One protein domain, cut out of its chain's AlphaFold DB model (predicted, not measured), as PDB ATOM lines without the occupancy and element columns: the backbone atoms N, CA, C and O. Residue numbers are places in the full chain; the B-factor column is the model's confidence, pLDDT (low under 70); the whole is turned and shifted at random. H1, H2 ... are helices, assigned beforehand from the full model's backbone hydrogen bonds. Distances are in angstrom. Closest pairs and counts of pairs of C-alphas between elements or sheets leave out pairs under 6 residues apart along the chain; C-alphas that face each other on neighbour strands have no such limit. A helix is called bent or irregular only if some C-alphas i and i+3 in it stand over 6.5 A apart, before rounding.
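What this domain is: This is residues 2 to 63 of the 397 residues of an uncharacterized protein of Heterobasidion irregulare (strain TC 32-1) (UniProt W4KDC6). One long, nearly straight helix, H1, makes the length of this domain, and past its last residue, Val 42, the backbone turns through the short helix H2 and folds back through the short helix H3 and residues 56 to 63, like a hook on a long shaft. The returning arm, far shorter than H1, keeps off it for the most part, and residues 2 to 28 of H1 stick out free. The printed part has 62 residues, with three named helices in the order H1, H2, H3 and no named strand; the class is all helix. The whole is extended, with a radius of gyration of the C-alphas of 19.2 A and spans of 65 by 19 by 7 A.

How they stand to each other: H1, residues 2 to 42, touches no helix. H2, residues 44 to 48, is close to H1 but not clearly touching it, with 2 pairs of C-alphas within 8 A; the closest C-alphas are those of Val 40 and Phe 47, 5.9 A apart. H3, residues 51 to 55, meets H2 only through their link. H1 and H3 are apart. Residues 2 to 28 and 30 to 35, both within H1, stand free, and so do residues 41 to 46, of which 44 to 46 belong to H2. In H2 and H3 every O i to N i+4 pair is within hydrogen-bond range, while in H1 34 of 37 are.

Where its parts are: H1 has 41 residues, from Glu 2 with its C-alpha at (361.693, 302.822, 258.648) to Val 42 with its C-alpha at (396.400, 292.750, 307.802), and measures 61.0 A from first to last C-alpha. It is neither bent nor irregular, but only just: C-alphas 3 and 6 are 6.4 A apart. H2 runs from Pro 44 to Val 48, five residues and 6.5 A from first to last C-alpha. H3 runs from Ile 51 to Leu 55, five residues and 6.0 A, and ends with C-alpha 55 at (399.764, 302.539, 292.508).

The domain as a whole: The outline is a rod. The two C-alphas farthest apart are those of Glu 2 and Gln 45, at 64.6 A, while the C-alphas of Glu 2 and His 63, the first and last printed residues, are 39.8 A apart. The printed part has no cut. The links from H1 to H2, with one residue between them, and from H2 to H3, with two, are tight. The mean pLDDT of the printed part is 89.3, and the model's confidence is low, under 70, at residues 58 to 63.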
ATOM      1  N   GLU A   2     361.013 303.959 257.994       74.50
ATOM      2  CA  GLU A   2     361.693 302.822 258.648       74.50
ATOM      3  C   GLU A   2     363.227 302.827 258.517       74.50
ATOM      4  O   GLU A   2     363.911 302.371 259.430       74.50
ATOM      5  N   LEU A   3     363.779 303.428 257.456       80.69
ATOM      6  CA  LEU A   3     365.229 303.472 257.199       80.69
ATOM      7  C   LEU A   3     366.044 304.173 258.307       80.69
ATOM      8  O   LEU A   3     367.183 303.793 258.552       80.69
ATOM      9  N   ASN A   4     365.462 305.127 259.045       85.38
ATOM     10  CA  ASN A   4     366.156 305.819 260.145       85.38
ATOM     11  C   ASN A   4     366.047 305.077 261.491       85.38
ATOM     12  O   ASN A   4     366.704 305.449 262.467       85.38
ATOM     13  N   ARG A   5     365.211 304.035 261.581       90.50
ATOM     14  CA  ARG A   5     364.961 303.315 262.836       90.50
ATOM     15  C   ARG A   5     366.114 302.377 263.182       90.50
ATOM     16  O   ARG A   5     366.510 302.325 264.341       90.50
ATOM     17  N   ALA A   6     366.667 301.689 262.185       91.00
ATOM     18  CA  ALA A   6     367.793 300.774 262.356       91.00
ATOM     19  C   ALA A   6     369.045 301.445 262.968       91.00
ATOM     20  O   ALA A   6     369.461 300.994 264.036       91.00
ATOM     21  N   PRO A   7     369.586 302.558 262.421       91.69
ATOM     22  CA  PRO A   7     370.779 303.196 262.991       91.69
ATOM     23  C   PRO A   7     370.528 303.773 264.390       91.69
ATOM     24  O   PRO A   7     371.413 303.777 265.240       91.69
ATOM     25  N   THR A   8     369.297 304.220 264.667       91.88
ATOM     26  CA  THR A   8     368.926 304.721 265.997       91.88
ATOM     27  C   THR A   8     368.947 303.600 267.040       91.88
ATOM     28  O   THR A   8     369.441 303.796 268.148       91.88
ATOM     29  N   LEU A   9     368.435 302.411 266.701       94.81
ATOM     30  CA  LEU A   9     368.453 301.255 267.603       94.81
ATOM     31  C   LEU A   9     369.873 300.737 267.832       94.81
ATOM     32  O   LEU A   9     370.217 300.403 268.965       94.81
ATOM     33  N   GLU A  10     370.701 300.724 266.788       95.75
ATOM     34  CA  GLU A  10     372.114 300.363 266.890       95.75
ATOM     35  C   GLU A  10     372.856 301.315 267.838       95.75
ATOM     36  O   GLU A  10     373.471 300.856 268.802       95.75
ATOM     37  N   ALA A  11     372.692 302.631 267.665       88.50
ATOM     38  CA  ALA A  11     373.289 303.636 268.544       88.50
ATOM     39  C   ALA A  11     372.844 303.480 270.011       88.50
ATOM     40  O   ALA A  11     373.669 303.548 270.924       88.50
ATOM     41  N   ILE A  12     371.554 303.218 270.254       95.06
ATOM     42  CA  ILE A  12     371.036 302.969 271.608       95.06
ATOM     43  C   ILE A  12     371.633 301.681 272.187       95.06
ATOM     44  O   ILE A  12     372.003 301.650 273.359       95.06
ATOM     45  N   SER A  13     371.761 300.622 271.386       95.75
ATOM     46  CA  SER A  13     372.345 299.358 271.839       95.75
ATOM     47  C   SER A  13     373.826 299.505 272.203       95.75
ATOM     48  O   SER A  13     374.234 299.035 273.265       95.75
ATOM     49  N   ALA A  14     374.598 300.241 271.396       93.06
ATOM     50  CA  ALA A  14     375.999 300.549 271.661       93.06
ATOM     51  C   ALA A  14     376.152 301.388 272.937       93.06
ATOM     52  O   ALA A  14     377.003 301.100 273.777       93.06
ATOM     53  N   PHE A  15     375.274 302.375 273.143       92.44
ATOM     54  CA  PHE A  15     375.244 303.154 274.379       92.44
ATOM     55  C   PHE A  15     374.911 302.289 275.604       92.44
ATOM     56  O   PHE A  15     375.559 302.397 276.640       92.44
ATOM     57  N   ILE A  16     373.934 301.384 275.512       95.00
ATOM     58  CA  ILE A  16     373.612 300.474 276.623       95.00
ATOM     59  C   ILE A  16     374.801 299.559 276.935       95.00
ATOM     60  O   ILE A  16     375.096 299.309 278.105       95.00
ATOM     61  N   GLN A  17     375.496 299.061 275.912       95.25
ATOM     62  CA  GLN A  17     376.693 298.239 276.089       95.25
ATOM     63  C   GLN A  17     377.831 299.024 276.748       95.25
ATOM     64  O   GLN A  17     378.440 298.506 277.682       95.25
ATOM     65  N   SER A  18     378.066 300.277 276.349       88.56
ATOM     66  CA  SER A  18     379.088 301.121 276.978       88.56
ATOM     67  C   SER A  18     378.761 301.420 278.442       88.56
ATOM     68  O   SER A  18     379.635 301.308 279.300       88.56
ATOM     69  N   GLN A  19     377.491 301.682 278.766       94.44
ATOM     70  CA  GLN A  19     377.041 301.859 280.152       94.44
ATOM     71  C   GLN A  19     377.217 300.581 280.984       94.44
ATOM     72  O   GLN A  19     377.672 300.640 282.126       94.44
ATOM     73  N   ARG A  20     376.907 299.406 280.422       95.12
ATOM     74  CA  ARG A  20     377.126 298.116 281.099       95.12
ATOM     75  C   ARG A  20     378.606 297.834 281.334       95.12
ATOM     76  O   ARG A  20     378.960 297.394 282.424       95.12
ATOM     77  N   ALA A  21     379.457 298.105 280.347       89.19
ATOM     78  CA  ALA A  21     380.902 297.956 280.478       89.19
ATOM     79  C   ALA A  21     381.455 298.878 281.574       89.19
ATOM     80  O   ALA A  21     382.186 298.416 282.448       89.19
ATOM     81  N   LEU A  22     381.017 300.142 281.598       89.12
ATOM     82  CA  LEU A  22     381.380 301.102 282.638       89.12
ATOM     83  C   LEU A  22     380.956 300.617 284.033       89.12
ATOM     84  O   LEU A  22     381.766 300.627 284.956       89.12
ATOM     85  N   LEU A  23     379.717 300.144 284.192       94.12
ATOM     86  CA  LEU A  23     379.221 299.612 285.469       94.12
ATOM     87  C   LEU A  23     379.956 298.343 285.919       94.12
ATOM     88  O   LEU A  23     380.206 298.161 287.111       94.12
ATOM     89  N   SER A  24     380.299 297.463 284.978       92.31
ATOM     90  CA  SER A  24     381.107 296.278 285.267       92.31
ATOM     91  C   SER A  24     382.505 296.675 285.732       92.31
ATOM     92  O   SER A  24     383.032 296.078 286.667       92.31
ATOM     93  N   GLN A  25     383.098 297.694 285.109       87.12
ATOM     94  CA  GLN A  25     384.408 298.203 285.490       87.12
ATOM     95  C   GLN A  25     384.376 298.824 286.891       87.12
ATOM     96  O   GLN A  25     385.204 298.470 287.726       87.12
ATOM     97  N   THR A  26     383.393 299.682 287.191       89.44
ATOM     98  CA  THR A  26     383.273 300.294 288.525       89.44
ATOM     99  C   THR A  26     383.065 299.256 289.624       89.44
ATOM    100  O   THR A  26     383.641 299.395 290.702       89.44
ATOM    101  N   HIS A  27     382.307 298.186 289.363       94.31
ATOM    102  CA  HIS A  27     382.185 297.068 290.303       94.31
ATOM    103  C   HIS A  27     383.529 296.383 290.568       94.31
ATOM    104  O   HIS A  27     383.881 296.166 291.730       94.31
ATOM    105  N   SER A  28     384.294 296.084 289.517       92.06
ATOM    106  CA  SER A  28     385.633 295.498 289.651       92.06
ATOM    107  C   SER A  28     386.576 296.395 290.457       92.06
ATOM    108  O   SER A  28     387.297 295.904 291.327       92.06
ATOM    109  N   ASP A  29     386.529 297.713 290.243       88.38
ATOM    110  CA  ASP A  29     387.344 298.667 291.000       88.38
ATOM    111  C   ASP A  29     386.956 298.708 292.477       88.38
ATOM    112  O   ASP A  29     387.825 298.708 293.349       88.38
ATOM    113  N   ILE A  30     385.653 298.704 292.778       92.56
ATOM    114  CA  ILE A  30     385.149 298.676 294.155       92.56
ATOM    115  C   ILE A  30     385.630 297.411 294.869       92.56
ATOM    116  O   ILE A  30     386.122 297.491 295.997       92.56
ATOM    117  N   GLU A  31     385.523 296.245 294.231       95.69
ATOM    118  CA  GLU A  31     386.024 294.996 294.808       95.69
ATOM    119  C   GLU A  31     387.543 295.029 295.006       95.69
ATOM    120  O   GLU A  31     388.042 294.598 296.050       95.69
ATOM    121  N   ARG A  32     388.293 295.639 294.085       89.38
ATOM    122  CA  ARG A  32     389.740 295.824 294.238       89.38
ATOM    123  C   ARG A  32     390.089 296.757 295.397       89.38
ATOM    124  O   ARG A  32     390.979 296.436 296.185       89.38
ATOM    125  N   LEU A  33     389.373 297.868 295.565       92.44
ATOM    126  CA  LEU A  33     389.544 298.774 296.706       92.44
ATOM    127  C   LEU A  33     389.222 298.072 298.030       92.44
ATOM    128  O   LEU A  33     389.952 298.231 299.009       92.44
ATOM    129  N   LYS A  34     388.183 297.226 298.065       95.19
ATOM    130  CA  LYS A  34     387.888 296.379 299.232       95.19
ATOM    131  C   LYS A  34     389.031 295.406 299.522       95.19
ATOM    132  O   LYS A  34     389.400 295.244 300.684       95.19
ATOM    133  N   GLN A  35     389.614 294.777 298.500       94.69
ATOM    134  CA  GLN A  35     390.774 293.894 298.665       94.69
ATOM    135  C   GLN A  35     392.005 294.650 299.177       94.69
ATOM    136  O   GLN A  35     392.677 294.164 300.086       94.69
ATOM    137  N   LEU A  36     392.288 295.843 298.642       92.69
ATOM    138  CA  LEU A  36     393.369 296.700 299.128       92.69
ATOM    139  C   LEU A  36     393.153 297.079 300.588       92.69
ATOM    140  O   LEU A  36     394.057 296.887 301.394       92.69
ATOM    141  N   ARG A  37     391.938 297.498 300.956       95.81
ATOM    142  CA  ARG A  37     391.584 297.794 302.347       95.81
ATOM    143  C   ARG A  37     391.842 296.599 303.265       95.81
ATOM    144  O   ARG A  37     392.462 296.776 304.307       95.81
ATOM    145  N   ARG A  38     391.433 295.385 302.869       97.44
ATOM    146  CA  ARG A  38     391.722 294.157 303.635       97.44
ATOM    147  C   ARG A  38     393.229 293.932 303.797       97.44
ATOM    148  O   ARG A  38     393.665 293.625 304.898       97.44
ATOM    149  N   LYS A  39     394.025 294.127 302.738       94.50
ATOM    150  CA  LYS A  39     395.493 293.992 302.796       94.50
ATOM    151  C   LYS A  39     396.127 295.008 303.752       94.50
ATOM    152  O   LYS A  39     396.972 294.617 304.545       94.50
ATOM    153  N   VAL A  40     395.679 296.266 303.722       96.56
ATOM    154  CA  VAL A  40     396.129 297.321 304.651       96.56
ATOM    155  C   VAL A  40     395.807 296.958 306.100       96.56
ATOM    156  O   VAL A  40     396.611 297.204 306.987       96.56
ATOM    157  N   THR A  41     394.635 296.363 306.351       97.38
ATOM    158  CA  THR A  41     394.237 295.953 307.706       97.38
ATOM    159  C   THR A  41     395.093 294.804 308.249       97.38
ATOM    160  O   THR A  41     395.309 294.743 309.453       97.38
ATOM    161  N   VAL A  42     395.575 293.900 307.387       98.06
ATOM    162  CA  VAL A  42     396.400 292.750 307.802       98.06
ATOM    163  C   VAL A  42     397.863 293.142 308.032       98.06
ATOM    164  O   VAL A  42     398.462 292.676 308.993       98.06
ATOM    165  N   ASP A  43     398.434 293.983 307.167       97.44
ATOM    166  CA  ASP A  43     399.838 294.406 307.241       97.44
ATOM    167  C   ASP A  43     399.975 295.882 306.824       97.44
ATOM    168  O   ASP A  43     400.167 296.182 305.640       97.44
ATOM    169  N   PRO A  44     399.832 296.829 307.768       97.00
ATOM    170  CA  PRO A  44     399.879 298.250 307.446       97.00
ATOM    171  C   PRO A  44     401.293 298.716 307.069       97.00
ATOM    172  O   PRO A  44     401.434 299.494 306.129       97.00
ATOM    173  N   GLN A  45     402.338 298.227 307.748       96.88
ATOM    174  CA  GLN A  45     403.721 298.663 307.507       96.88
ATOM    175  C   GLN A  45     404.239 298.158 306.157       96.88
ATOM    176  O   GLN A  45     404.657 298.963 305.324       96.88
ATOM    177  N   GLY A  46     404.094 296.861 305.870       95.62
ATOM    178  CA  GLY A  46     404.512 296.306 304.584       95.62
ATOM    179  C   GLY A  46     403.618 296.731 303.414       95.62
ATOM    180  O   GLY A  46     403.985 296.529 302.251       95.62
ATOM    181  N   PHE A  47     402.435 297.305 303.669       95.81
ATOM    182  CA  PHE A  47     401.630 297.942 302.628       95.81
ATOM    183  C   PHE A  47     402.201 299.297 302.205       95.81
ATOM    184  O   PHE A  47     402.283 299.538 301.002       95.81
ATOM    185  N   VAL A  48     402.592 300.145 303.164       94.94
ATOM    186  CA  VAL A  48     403.135 301.490 302.897       94.94
ATOM    187  C   VAL A  48     404.422 301.401 302.081       94.94
ATOM    188  O   VAL A  48     404.545 302.093 301.077       94.94
ATOM    189  N   GLU A  49     405.320 300.472 302.410       95.81
ATOM    190  CA  GLU A  49     406.570 300.262 301.656       95.81
ATOM    191  C   GLU A  49     406.346 299.829 300.195       95.81
ATOM    192  O   GLU A  49     407.207 300.022 299.341       95.81
ATOM    193  N   ARG A  50     405.180 299.246 299.884       94.94
ATOM    194  CA  ARG A  50     404.818 298.748 298.545       94.94
ATOM    195  C   ARG A  50     403.751 299.599 297.860       94.94
ATOM    196  O   ARG A  50     403.179 299.152 296.861       94.94
ATOM    197  N   ILE A  51     403.420 300.774 298.399       91.88
ATOM    198  CA  ILE A  51     402.305 301.575 297.891       91.88
ATOM    199  C   ILE A  51     402.600 302.112 296.491       91.88
ATOM    200  O   ILE A  51     401.749 301.991 295.615       91.88
ATOM    201  N   ASP A  52     403.830 302.563 296.244       87.25
ATOM    202  CA  ASP A  52     404.238 303.122 294.954       87.25
ATOM    203  C   ASP A  52     404.219 302.063 293.850       87.25
ATOM    204  O   ASP A  52     403.695 302.297 292.765       87.25
ATOM    205  N   GLN A  53     404.688 300.846 294.147       88.75
ATOM    206  CA  GLN A  53     404.623 299.723 293.205       88.75
ATOM    207  C   GLN A  53     403.175 299.327 292.886       88.75
ATOM    208  O   GLN A  53     402.868 298.990 291.750       88.75
ATOM    209  N   LYS A  54     402.265 299.390 293.869       84.75
ATOM    210  CA  LYS A  54     400.847 299.040 293.676       84.75
ATOM    211  C   LYS A  54     400.031 300.138 293.002       84.75
ATOM    212  O   LYS A  54     399.030 299.817 292.367       84.75
ATOM    213  N   LEU A  55     400.397 301.405 293.184       82.31
ATOM    214  CA  LEU A  55     399.764 302.539 292.508       82.31
ATOM    215  C   LEU A  55     400.256 302.676 291.063       82.31
ATOM    216  O   LEU A  55     399.480 303.090 290.205       82.31
ATOM    217  N   ASN A  56     401.493 302.253 290.792       83.06
ATOM    218  CA  ASN A  56     402.055 302.168 289.445       83.06
ATOM    219  C   ASN A  56     401.664 300.895 288.683       83.06
ATOM    220  O   ASN A  56     402.047 300.765 287.525       83.06
ATOM    221  N   ASP A  57     400.895 299.971 289.272       82.75
ATOM    222  CA  ASP A  57     400.248 298.924 288.476       82.75
ATOM    223  C   ASP A  57     399.385 299.614 287.404       82.75
ATOM    224  O   ASP A  57     398.472 300.371 287.752       82.75
ATOM    225  N   ASP A  58     399.628 299.291 286.126       69.12
ATOM    226  CA  ASP A  58     398.949 299.813 284.918       69.12
ATOM    227  C   ASP A  58     397.419 299.910 285.052       69.12
ATOM    228  O   ASP A  58     396.738 300.712 284.420       69.12
ATOM    229  N   LEU A  59     396.859 299.106 285.944       66.62
ATOM    230  CA  LEU A  59     395.449 299.045 286.276       66.62
ATOM    231  C   LEU A  59     394.892 300.302 286.989       66.62
ATOM    232  O   LEU A  59     393.673 300.445 287.051       66.62
ATOM    233  N   PHE A  60     395.724 301.181 287.567       69.81
ATOM    234  CA  PHE A  60     395.285 302.471 288.140       69.81
ATOM    235  C   PHE A  60     395.443 303.653 287.185       69.81
ATOM    236  O   PHE A  60     394.792 304.682 287.382       69.81
ATOM    237  N   HIS A  61     396.220 303.490 286.114       67.31
ATOM    238  CA  HIS A  61     396.313 304.454 285.024       67.31
ATOM    239  C   HIS A  61     395.065 304.347 284.136       67.31
ATOM    240  O   HIS A  61     395.105 303.965 282.973       67.31
ATOM    241  N   ARG A  62     393.899 304.704 284.688       63.44
ATOM    242  CA  ARG A  62     392.615 304.747 283.961       63.44
ATOM    243  C   ARG A  62     392.543 305.892 282.941       63.44
ATOM    244  O   ARG A  62     391.441 306.307 282.587       63.44
ATOM    245  N   HIS A  63     393.677 306.438 282.500       54.44
ATOM    246  CA  HIS A  63     393.673 307.722 281.819       54.44
ATOM    247  C   HIS A  63     393.222 307.666 280.352       54.44
ATOM    248  O   HIS A  63     392.742 308.684 279.862       54.44
TER     249      HIS A  63